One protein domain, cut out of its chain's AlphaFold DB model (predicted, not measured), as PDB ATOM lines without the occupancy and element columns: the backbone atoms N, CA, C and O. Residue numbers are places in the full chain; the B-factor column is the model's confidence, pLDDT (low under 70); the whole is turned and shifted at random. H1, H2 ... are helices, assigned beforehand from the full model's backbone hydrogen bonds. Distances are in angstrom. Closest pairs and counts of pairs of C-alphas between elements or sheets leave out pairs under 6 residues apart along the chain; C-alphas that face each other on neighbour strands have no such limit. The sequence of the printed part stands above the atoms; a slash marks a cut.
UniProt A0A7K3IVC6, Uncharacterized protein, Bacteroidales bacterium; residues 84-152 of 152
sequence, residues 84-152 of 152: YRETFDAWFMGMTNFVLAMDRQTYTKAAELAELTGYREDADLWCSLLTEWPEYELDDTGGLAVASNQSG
ATOM      1  N   TYR A  84     -50.281  -5.705  -4.748       54.34
ATOM      2  CA  TYR A  84     -49.124  -4.924  -4.268       54.34
ATOM      3  C   TYR A  84     -49.330  -3.400  -4.228       54.34
ATOM      4  O   TYR A  84     -48.460  -2.624  -4.630       54.34
ATOM      5  N   ARG A  85     -50.463  -2.921  -3.715       66.38
ATOM      6  CA  ARG A  85     -50.563  -1.495  -3.345       66.38
ATOM      7  C   ARG A  85     -49.633  -1.230  -2.138       66.38
ATOM      8  O   ARG A  85     -49.656  -1.978  -1.169       66.38
ATOM      9  N   GLU A  86     -48.767  -0.220  -2.249       57.69
ATOM     10  CA  GLU A  86     -47.367  -0.221  -1.766       57.69
ATOM     11  C   GLU A  86     -47.077  -0.262  -0.244       57.69
ATOM     12  O   GLU A  86     -47.597   0.540   0.530       57.69
ATOM     13  N   THR A  87     -46.074  -1.076   0.130       54.06
ATOM     14  CA  THR A  87     -45.052  -0.772   1.161       54.06
ATOM     15  C   THR A  87     -43.684  -1.249   0.640       54.06
ATOM     16  O   THR A  87     -43.385  -2.441   0.685       54.06
ATOM     17  N   PHE A  88     -42.889  -0.335   0.076       54.41
ATOM     18  CA  PHE A  88     -41.734  -0.623  -0.797       54.41
ATOM     19  C   PHE A  88     -40.486  -1.204  -0.085       54.41
ATOM     20  O   PHE A  88     -39.706  -1.909  -0.712       54.41
ATOM     21  N   ASP A  89     -40.313  -0.990   1.226       58.00
ATOM     22  CA  ASP A  89     -39.073  -1.345   1.955       58.00
ATOM     23  C   ASP A  89     -38.983  -2.806   2.449       58.00
ATOM     24  O   ASP A  89     -37.999  -3.190   3.080       58.00
ATOM     25  N   ALA A  90     -40.004  -3.634   2.213       55.47
ATOM     26  CA  ALA A  90     -40.072  -4.990   2.770       55.47
ATOM     27  C   ALA A  90     -39.678  -6.111   1.787       55.47
ATOM     28  O   ALA A  90     -39.735  -7.282   2.163       55.47
ATOM     29  N   TRP A  91     -39.307  -5.789   0.541       56.53
ATOM     30  CA  TRP A  91     -39.245  -6.774  -0.545       56.53
ATOM     31  C   TRP A  91     -37.915  -6.773  -1.298       56.53
ATOM     32  O   TRP A  91     -37.318  -5.729  -1.555       56.53
ATOM     33  N   PHE A  92     -37.474  -7.966  -1.706       59.09
ATOM     34  CA  PHE A  92     -36.388  -8.115  -2.669       59.09
ATOM     35  C   PHE A  92     -36.891  -7.676  -4.049       59.09
ATOM     36  O   PHE A  92     -37.867  -8.221  -4.557       59.09
ATOM     37  N   MET A  93     -36.214  -6.711  -4.673       60.91
ATOM     38  CA  MET A  93     -36.579  -6.200  -6.005       60.91
ATOM     39  C   MET A  93     -36.250  -7.188  -7.140       60.91
ATOM     40  O   MET A  93     -36.563  -6.930  -8.300       60.91
ATOM     41  N   GLY A  94     -35.577  -8.295  -6.818       66.88
ATOM     42  CA  GLY A  94     -35.152  -9.341  -7.742       66.88
ATOM     43  C   GLY A  94     -35.638 -10.717  -7.299       66.88
ATOM     44  O   GLY A  94     -36.028 -10.924  -6.147       66.88
ATOM     45  N   MET A  95     -35.611 -11.664  -8.231       72.06
ATOM     46  CA  MET A  95     -35.994 -13.049  -7.983       72.06
ATOM     47  C   MET A  95     -35.012 -13.710  -7.010       72.06
ATOM     48  O   MET A  95     -33.817 -13.764  -7.270       72.06
ATOM     49  N   THR A  96     -35.509 -14.223  -5.885       83.31
ATOM     50  CA  THR A  96     -34.678 -14.974  -4.937       83.31
ATOM     51  C   THR A  96     -34.342 -16.357  -5.496       83.31
ATOM     52  O   THR A  96     -35.102 -16.912  -6.295       83.31
ATOM     53  N   ASN A  97     -33.259 -16.980  -5.020       83.75
ATOM     54  CA  ASN A  97     -32.959 -18.372  -5.378       83.75
ATOM     55  C   ASN A  97     -34.078 -19.331  -4.958       83.75
ATOM     56  O   ASN A  97     -34.263 -20.374  -5.579       83.75
ATOM     57  N   PHE A  98     -34.841 -18.972  -3.923       75.19
ATOM     58  CA  PHE A  98     -36.013 -19.730  -3.505       75.19
ATOM     59  C   PHE A  98     -37.104 -19.718  -4.582       75.19
ATOM     60  O   PHE A  98     -37.582 -20.777  -4.986       75.19
ATOM     61  N   VAL A  99     -37.447 -18.534  -5.099       75.56
ATOM     62  CA  VAL A  99     -38.405 -18.386  -6.201       75.56
ATOM     63  C   VAL A  99     -37.915 -19.116  -7.453       75.56
ATOM     64  O   VAL A  99     -38.654 -19.918  -8.020       75.56
ATOM     65  N   LEU A 100     -36.655 -18.894  -7.833       83.75
ATOM     66  CA  LEU A 100     -36.042 -19.518  -9.002       83.75
ATOM     67  C   LEU A 100     -36.048 -21.050  -8.902       83.75
ATOM     68  O   LEU A 100     -36.332 -21.737  -9.883       83.75
ATOM     69  N   ALA A 101     -35.783 -21.604  -7.713       82.75
ATOM     70  CA  ALA A 101     -35.809 -23.048  -7.496       82.75
ATOM     71  C   ALA A 101     -37.204 -23.638  -7.702       82.75
ATOM     72  O   ALA A 101     -37.342 -24.713  -8.289       82.75
ATOM     73  N   MET A 102     -38.238 -22.928  -7.255       76.25
ATOM     74  CA  MET A 102     -39.618 -23.353  -7.450       76.25
ATOM     75  C   MET A 102     -40.037 -23.326  -8.916       76.25
ATOM     76  O   MET A 102     -40.667 -24.276  -9.386       76.25
ATOM     77  N   ASP A 103     -39.682 -22.267  -9.643       81.62
ATOM     78  CA  ASP A 103     -40.008 -22.158 -11.062       81.62
ATOM     79  C   ASP A 103     -39.301 -23.282 -11.834       81.62
ATOM     80  O   ASP A 103     -39.965 -24.089 -12.491       81.62
ATOM     81  N   ARG A 104     -37.987 -23.471 -11.629       89.81
ATOM     82  CA  ARG A 104     -37.227 -24.582 -12.235       89.81
ATOM     83  C   ARG A 104     -37.820 -25.956 -11.887       89.81
ATOM     84  O   ARG A 104     -37.933 -26.816 -12.767       89.81
ATOM     85  N   GLN A 105     -38.258 -26.176 -10.642       85.31
ATOM     86  CA  GLN A 105     -38.921 -27.423 -10.237       85.31
ATOM     87  C   GLN A 105     -40.264 -27.623 -10.954       85.31
ATOM     88  O   GLN A 105     -40.581 -28.746 -11.346       85.31
ATOM     89  N   THR A 106     -41.033 -26.556 -11.155       82.94
ATOM     90  CA  THR A 106     -42.334 -26.602 -11.834       82.94
ATOM     91  C   THR A 106     -42.176 -27.038 -13.288       82.94
ATOM     92  O   THR A 106     -42.822 -28.001 -13.700       82.94
ATOM     93  N   TYR A 107     -41.261 -26.416 -14.039       83.25
ATOM     94  CA  TYR A 107     -40.960 -26.826 -15.418       83.25
ATOM     95  C   TYR A 107     -40.442 -28.263 -15.488       83.25
ATOM     96  O   TYR A 107     -40.883 -29.033 -16.337       83.25
ATOM     97  N   THR A 108     -39.575 -28.656 -14.550       87.88
ATOM     98  CA  THR A 108     -39.069 -30.035 -14.471       87.88
ATOM     99  C   THR A 108     -40.214 -31.036 -14.289       87.88
ATOM    100  O   THR A 108     -40.282 -32.037 -14.997       87.88
ATOM    101  N   LYS A 109     -41.155 -30.763 -13.375       84.88
ATOM    102  CA  LYS A 109     -42.289 -31.663 -13.117       84.88
ATOM    103  C   LYS A 109     -43.318 -31.663 -14.241       84.88
ATOM    104  O   LYS A 109     -43.887 -32.715 -14.519       84.88
ATOM    105  N   ALA A 110     -43.522 -30.531 -14.912       79.69
ATOM    106  CA  ALA A 110     -44.342 -30.463 -16.114       79.69
ATOM    107  C   ALA A 110     -43.743 -31.308 -17.251       79.69
ATOM    108  O   ALA A 110     -44.463 -32.101 -17.855       79.69
ATOM    109  N   ALA A 111     -42.427 -31.212 -17.480       87.50
ATOM    110  CA  ALA A 111     -41.717 -32.017 -18.472       87.50
ATOM    111  C   ALA A 111     -41.789 -33.521 -18.158       87.50
ATOM    112  O   ALA A 111     -42.159 -34.314 -19.021       87.50
ATOM    113  N   GLU A 112     -41.505 -33.913 -16.909       88.38
ATOM    114  CA  GLU A 112     -41.602 -35.310 -16.461       88.38
ATOM    115  C   GLU A 112     -43.016 -35.878 -16.666       88.38
ATOM    116  O   GLU A 112     -43.172 -36.991 -17.167       88.38
ATOM    117  N   LEU A 113     -44.057 -35.127 -16.289       82.81
ATOM    118  CA  LEU A 113     -45.442 -35.573 -16.429       82.81
ATOM    119  C   LEU A 113     -45.855 -35.708 -17.898       82.81
ATOM    120  O   LEU A 113     -46.504 -36.694 -18.255       82.81
ATOM    121  N   ALA A 114     -45.484 -34.738 -18.735       83.00
ATOM    122  CA  ALA A 114     -45.747 -34.765 -20.170       83.00
ATOM    123  C   ALA A 114     -45.099 -35.993 -20.831       83.00
ATOM    124  O   ALA A 114     -45.769 -36.716 -21.570       83.00
ATOM    125  N   GLU A 115     -43.850 -36.312 -20.478       88.88
ATOM    126  CA  GLU A 115     -43.169 -37.522 -20.956       88.88
ATOM    127  C   GLU A 115     -43.896 -38.800 -20.502       88.88
ATOM    128  O   GLU A 115     -44.207 -39.669 -21.318       88.88
ATOM    129  N   LEU A 116     -44.253 -38.897 -19.214       90.00
ATOM    130  CA  LEU A 116     -44.945 -40.065 -18.646       90.00
ATOM    131  C   LEU A 116     -46.331 -40.318 -19.257       90.00
ATOM    132  O   LEU A 116     -46.819 -41.448 -19.234       90.00
ATOM    133  N   THR A 117     -46.970 -39.277 -19.784       88.81
ATOM    134  CA  THR A 117     -48.313 -39.332 -20.382       88.81
ATOM    135  C   THR A 117     -48.293 -39.372 -21.914       88.81
ATOM    136  O   THR A 117     -49.348 -39.494 -22.533       88.81
ATOM    137  N   GLY A 118     -47.106 -39.357 -22.532       89.38
ATOM    138  CA  GLY A 118     -46.923 -39.478 -23.981       89.38
ATOM    139  C   GLY A 118     -46.986 -38.161 -24.763       89.38
ATOM    140  O   GLY A 118     -46.910 -38.193 -25.992       89.38
ATOM    141  N   TYR A 119     -47.077 -37.010 -24.094       91.00
ATOM    142  CA  TYR A 119     -47.072 -35.678 -24.714       91.00
ATOM    143  C   TYR A 119     -45.636 -35.167 -24.917       91.00
ATOM    144  O   TYR A 119     -45.195 -34.214 -24.281       91.00
ATOM    145  N   ARG A 120     -44.881 -35.819 -25.810       91.94
ATOM    146  CA  ARG A 120     -43.442 -35.537 -25.997       91.94
ATOM    147  C   ARG A 120     -43.133 -34.119 -26.492       91.94
ATOM    148  O   ARG A 120     -42.150 -33.543 -26.052       91.94
ATOM    149  N   GLU A 121     -43.974 -33.541 -27.352       92.00
ATOM    150  CA  GLU A 121     -43.788 -32.150 -27.810       92.00
ATOM    151  C   GLU A 121     -43.889 -31.151 -26.646       92.00
ATOM    152  O   GLU A 121     -43.085 -30.222 -26.553       92.00
ATOM    153  N   ASP A 122     -44.820 -31.381 -25.715       85.50
ATOM    154  CA  ASP A 122     -44.949 -30.565 -24.509       85.50
ATOM    155  C   ASP A 122     -43.756 -30.788 -23.571       85.50
ATOM    156  O   ASP A 122     -43.231 -29.832 -23.005       85.50
ATOM    157  N   ALA A 123     -43.281 -32.031 -23.430       90.25
ATOM    158  CA  ALA A 123     -42.089 -32.333 -22.636       90.25
ATOM    159  C   ALA A 123     -40.849 -31.584 -23.157       90.25
ATOM    160  O   ALA A 123     -40.116 -30.984 -22.364       90.25
ATOM    161  N   ASP A 124     -40.656 -31.555 -24.478       95.44
ATOM    162  CA  ASP A 124     -39.573 -30.819 -25.136       95.44
ATOM    163  C   ASP A 124     -39.724 -29.303 -24.943       95.44
ATOM    164  O   ASP A 124     -38.746 -28.618 -24.625       95.44
ATOM    165  N   LEU A 125     -40.946 -28.770 -25.061       93.00
ATOM    166  CA  LEU A 125     -41.238 -27.362 -24.788       93.00
ATOM    167  C   LEU A 125     -40.882 -26.980 -23.345       93.00
ATOM    168  O   LEU A 125     -40.191 -25.984 -23.127       93.00
ATOM    169  N   TRP A 126     -41.316 -27.764 -22.355       88.75
ATOM    170  CA  TRP A 126     -41.023 -27.492 -20.944       88.75
ATOM    171  C   TRP A 126     -39.528 -27.585 -20.637       88.75
ATOM    172  O   TRP A 126     -39.006 -26.743 -19.904       88.75
ATOM    173  N   CYS A 127     -38.826 -28.550 -21.237       94.44
ATOM    174  CA  CYS A 127     -37.368 -28.638 -21.156       94.44
ATOM    175  C   CYS A 127     -36.686 -27.414 -21.778       94.44
ATOM    176  O   CYS A 127     -35.741 -26.887 -21.197       94.44
ATOM    177  N   SER A 128     -37.169 -26.936 -22.928       94.44
ATOM    178  CA  SER A 128     -36.635 -25.739 -23.583       94.44
ATOM    179  C   SER A 128     -36.826 -24.503 -22.708       94.44
ATOM    180  O   SER A 128     -35.862 -23.789 -22.439       94.44
ATOM    181  N   LEU A 129     -38.040 -24.280 -22.197       89.81
ATOM    182  CA  LEU A 129     -38.348 -23.136 -21.336       89.81
ATOM    183  C   LEU A 129     -37.525 -23.158 -20.044       89.81
ATOM    184  O   LEU A 129     -37.101 -22.107 -19.576       89.81
ATOM    185  N   LEU A 130     -37.227 -24.341 -19.494       89.44
ATOM    186  CA  LEU A 130     -36.349 -24.477 -18.329       89.44
ATOM    187  C   LEU A 130     -34.944 -23.892 -18.573       89.44
ATOM    188  O   LEU A 130     -34.338 -23.387 -17.630       89.44
ATOM    189  N   THR A 131     -34.433 -23.924 -19.811       92.06
ATOM    190  CA  THR A 131     -33.107 -23.369 -20.153       92.06
ATOM    191  C   THR A 131     -33.072 -21.846 -20.241       92.06
ATOM    192  O   THR A 131     -31.990 -21.265 -20.208       92.06
ATOM    193  N   GLU A 132     -34.231 -21.191 -20.330       90.94
ATOM    194  CA  GLU A 132     -34.324 -19.727 -20.368       90.94
ATOM    195  C   GLU A 132     -34.148 -19.101 -18.976       90.94
ATOM    196  O   GLU A 132     -33.867 -17.906 -18.858       90.94
ATOM    197  N   TRP A 133     -34.290 -19.899 -17.915       85.62
ATOM    198  CA  TRP A 133     -34.140 -19.439 -16.539       85.62
ATOM    199  C   TRP A 133     -32.665 -19.288 -16.148       85.62
ATOM    200  O   TRP A 133     -31.835 -20.120 -16.524       85.62
ATOM    201  N   PRO A 134     -32.324 -18.258 -15.355       89.56
ATOM    202  CA  PRO A 134     -30.954 -18.031 -14.919       89.56
ATOM    203  C   PRO A 134     -30.432 -19.156 -14.014       89.56
ATOM    204  O   PRO A 134     -31.184 -19.940 -13.422       89.56
ATOM    205  N   GLU A 135     -29.106 -19.213 -13.884       90.31
ATOM    206  CA  GLU A 135     -28.468 -20.053 -12.875       90.31
ATOM    207  C   GLU A 135     -28.682 -19.511 -11.464       90.31
ATOM    208  O   GLU A 135     -28.951 -18.324 -11.276       90.31
ATOM    209  N   TYR A 136     -28.565 -20.393 -10.467       90.06
ATOM    210  CA  TYR A 136     -28.652 -19.971  -9.074       90.06
ATOM    211  C   TYR A 136     -27.529 -19.001  -8.730       90.06
ATOM    212  O   TYR A 136     -26.359 -19.232  -9.044       90.06
ATOM    213  N   GLU A 137     -27.889 -17.940  -8.022       88.56
ATOM    214  CA  GLU A 137     -26.930 -16.964  -7.537       88.56
ATOM    215  C   GLU A 137     -26.126 -17.538  -6.365       88.56
ATOM    216  O   GLU A 137     -26.668 -18.221  -5.490       88.56
ATOM    217  N   LEU A 138     -24.828 -17.255  -6.326       87.69
ATOM    218  CA  LEU A 138     -23.961 -17.656  -5.222       87.69
ATOM    219  C   LEU A 138     -23.555 -16.437  -4.393       87.69
ATOM    220  O   LEU A 138     -23.416 -15.339  -4.927       87.69
ATOM    221  N   ASP A 139     -23.371 -16.634  -3.092       83.62
ATOM    222  CA  ASP A 139     -22.789 -15.635  -2.203       83.62
ATOM    223  C   ASP A 139     -21.257 -15.563  -2.355       83.62
ATOM    224  O   ASP A 139     -20.635 -16.363  -3.060       83.62
ATOM    225  N   ASP A 140     -20.628 -14.619  -1.651       86.94
ATOM    226  CA  ASP A 140     -19.175 -14.400  -1.697       86.94
ATOM    227  C   ASP A 140     -18.352 -15.613  -1.215       86.94
ATOM    228  O   ASP A 140     -17.142 -15.684  -1.437       86.94
ATOM    229  N   THR A 141     -18.992 -16.577  -0.546       85.56
ATOM    230  CA  THR A 141     -18.380 -17.831  -0.089       85.56
ATOM    231  C   THR A 141     -18.625 -19.002  -1.045       85.56
ATOM    232  O   THR A 141     -18.084 -20.089  -0.831       85.56
ATOM    233  N   GLY A 142     -19.399 -18.787  -2.114       84.75
ATOM    234  CA  GLY A 142     -19.816 -19.814  -3.066       84.75
ATOM    235  C   GLY A 142     -21.018 -20.649  -2.607       84.75
ATOM    236  O   GLY A 142     -21.319 -21.662  -3.237       84.75
ATOM    237  N   GLY A 143     -21.692 -20.266  -1.517       83.25
ATOM    238  CA  GLY A 143     -22.959 -20.856  -1.078       83.25
ATOM    239  C   GLY A 143     -24.144 -20.313  -1.880       83.25
ATOM    240  O   GLY A 143     -24.017 -19.295  -2.548       83.25
ATOM    241  N   LEU A 144     -25.310 -20.968  -1.834       82.00
ATOM    242  CA  LEU A 144     -26.521 -20.433  -2.475       82.00
ATOM    243  C   LEU A 144     -26.947 -19.136  -1.778       82.00
ATOM    244  O   LEU A 144     -27.310 -19.156  -0.600       82.00
ATOM    245  N   ALA A 145     -26.954 -18.028  -2.517       81.44
ATOM    246  CA  ALA A 145     -27.452 -16.760  -2.005       81.44
ATOM    247  C   ALA A 145     -28.959 -16.859  -1.709       81.44
ATOM    248  O   ALA A 145     -29.689 -17.587  -2.381       81.44
ATOM    249  N   VAL A 146     -29.460 -16.122  -0.717       72.06
ATOM    250  CA  VAL A 146     -30.916 -16.035  -0.492       72.06
ATOM    251  C   VAL A 146     -31.555 -15.184  -1.588       72.06
ATOM    252  O   VAL A 146     -32.533 -15.597  -2.200       72.06
ATOM    253  N   ALA A 147     -30.969 -14.026  -1.874       70.62
ATOM    254  CA  ALA A 147     -31.369 -13.110  -2.931       70.62
ATOM    255  C   ALA A 147     -30.121 -12.418  -3.484       70.62
ATOM    256  O   ALA A 147     -29.079 -12.423  -2.820       70.62
ATOM    257  N   SER A 148     -30.246 -11.797  -4.656       66.62
ATOM    258  CA  SER A 148     -29.176 -10.995  -5.238       66.62
ATOM    259  C   SER A 148     -28.705  -9.935  -4.254       66.62
ATOM    260  O   SER A 148     -29.522  -9.304  -3.573       66.62
ATOM    261  N   ASN A 149     -27.390  -9.730  -4.183       59.09
ATOM    262  CA  ASN A 149     -26.809  -8.680  -3.361       59.09
ATOM    263  C   ASN A 149     -27.212  -7.325  -3.962       59.09
ATOM    264  O   ASN A 149     -26.577  -6.814  -4.882       59.09
ATOM    265  N   GLN A 150     -28.336  -6.782  -3.495       54.09
ATOM    266  CA  GLN A 150     -28.875  -5.495  -3.922       54.09
ATOM    267  C   GLN A 150     -28.099  -4.392  -3.201       54.09
ATOM    268  O   GLN A 150     -28.623  -3.708  -2.324       54.09
ATOM    269  N   SER A 151     -26.809  -4.266  -3.508       41.84
ATOM    270  CA  SER A 151     -26.045  -3.088  -3.118       41.84
ATOM    271  C   SER A 151     -26.596  -1.903  -3.909       41.84
ATOM    272  O   SER A 151     -26.348  -1.803  -5.114       41.84
ATOM    273  N   GLY A 152     -27.402  -1.073  -3.244       37.03
ATOM    274  CA  GLY A 152     -27.789   0.252  -3.734       37.03
ATOM    275  C   GLY A 152     -26.602   1.198  -3.860       37.03
ATOM    276  O   GLY A 152     -25.588   0.983  -3.155       37.03
TER     277      GLY A 152
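AT A GLANCE: This is residues 84 to 152 of the 152 residues of an uncharacterized protein of Bacteroidales bacterium (UniProt A0A7K3IVC6). The long helix H1 and the shorter H2 fold back side by side as a helical hairpin, and long stretches with no named element trail from the end away from its turn. There residues 84 to 91 stick out as a free arm, and residues 132 to 152 run past the beginning of H1 through a loop near Asp 140 to the last residue. The printed part has 69 residues with two named helices, H1 then H2, and no named strand; the class is all helix, though under half of the residues, 33 of 69, are in named elements. The whole is loose, with a radius of gyration of the C-alphas of 15.9 A, and flat, spanning 48 by 36 by 15 A.

IN THESE COORDINATES: H1, residues 97 to 117, is the longest helix, 30.0 A from C-alpha 97 at (-32.959, -18.372, -5.378) to C-alpha 117 at (-48.313, -39.332, -20.382). H2, residues 120 to 131, measures 17.0 A and ends with C-alpha 131 at (-33.107, -23.369, -20.153).

HOW THE PARTS SIT: H1 and H2 touch, and their closest C-alphas, those of Ala 111 and Ala 123, are 4.2 A apart. They run opposite ways at a shallow tilt of 15 degrees, a helical hairpin with a tight link of 2 residues. In H1 every O i to N i+4 pair is within hydrogen-bond range; in H2 it is 7 of 8.

THE WHOLE: The two C-alphas farthest apart, those of Gly 118 and Gly 152, are 48.5 A apart. Without residues 84 to 91, which stand free, the body spans 47 by 21 by 14 A. The printed part has no cut and ends at the chain's last residue, 152. Its mean pLDDT is 79.0; residues 84 to 94 and 148 to 152 are under 70.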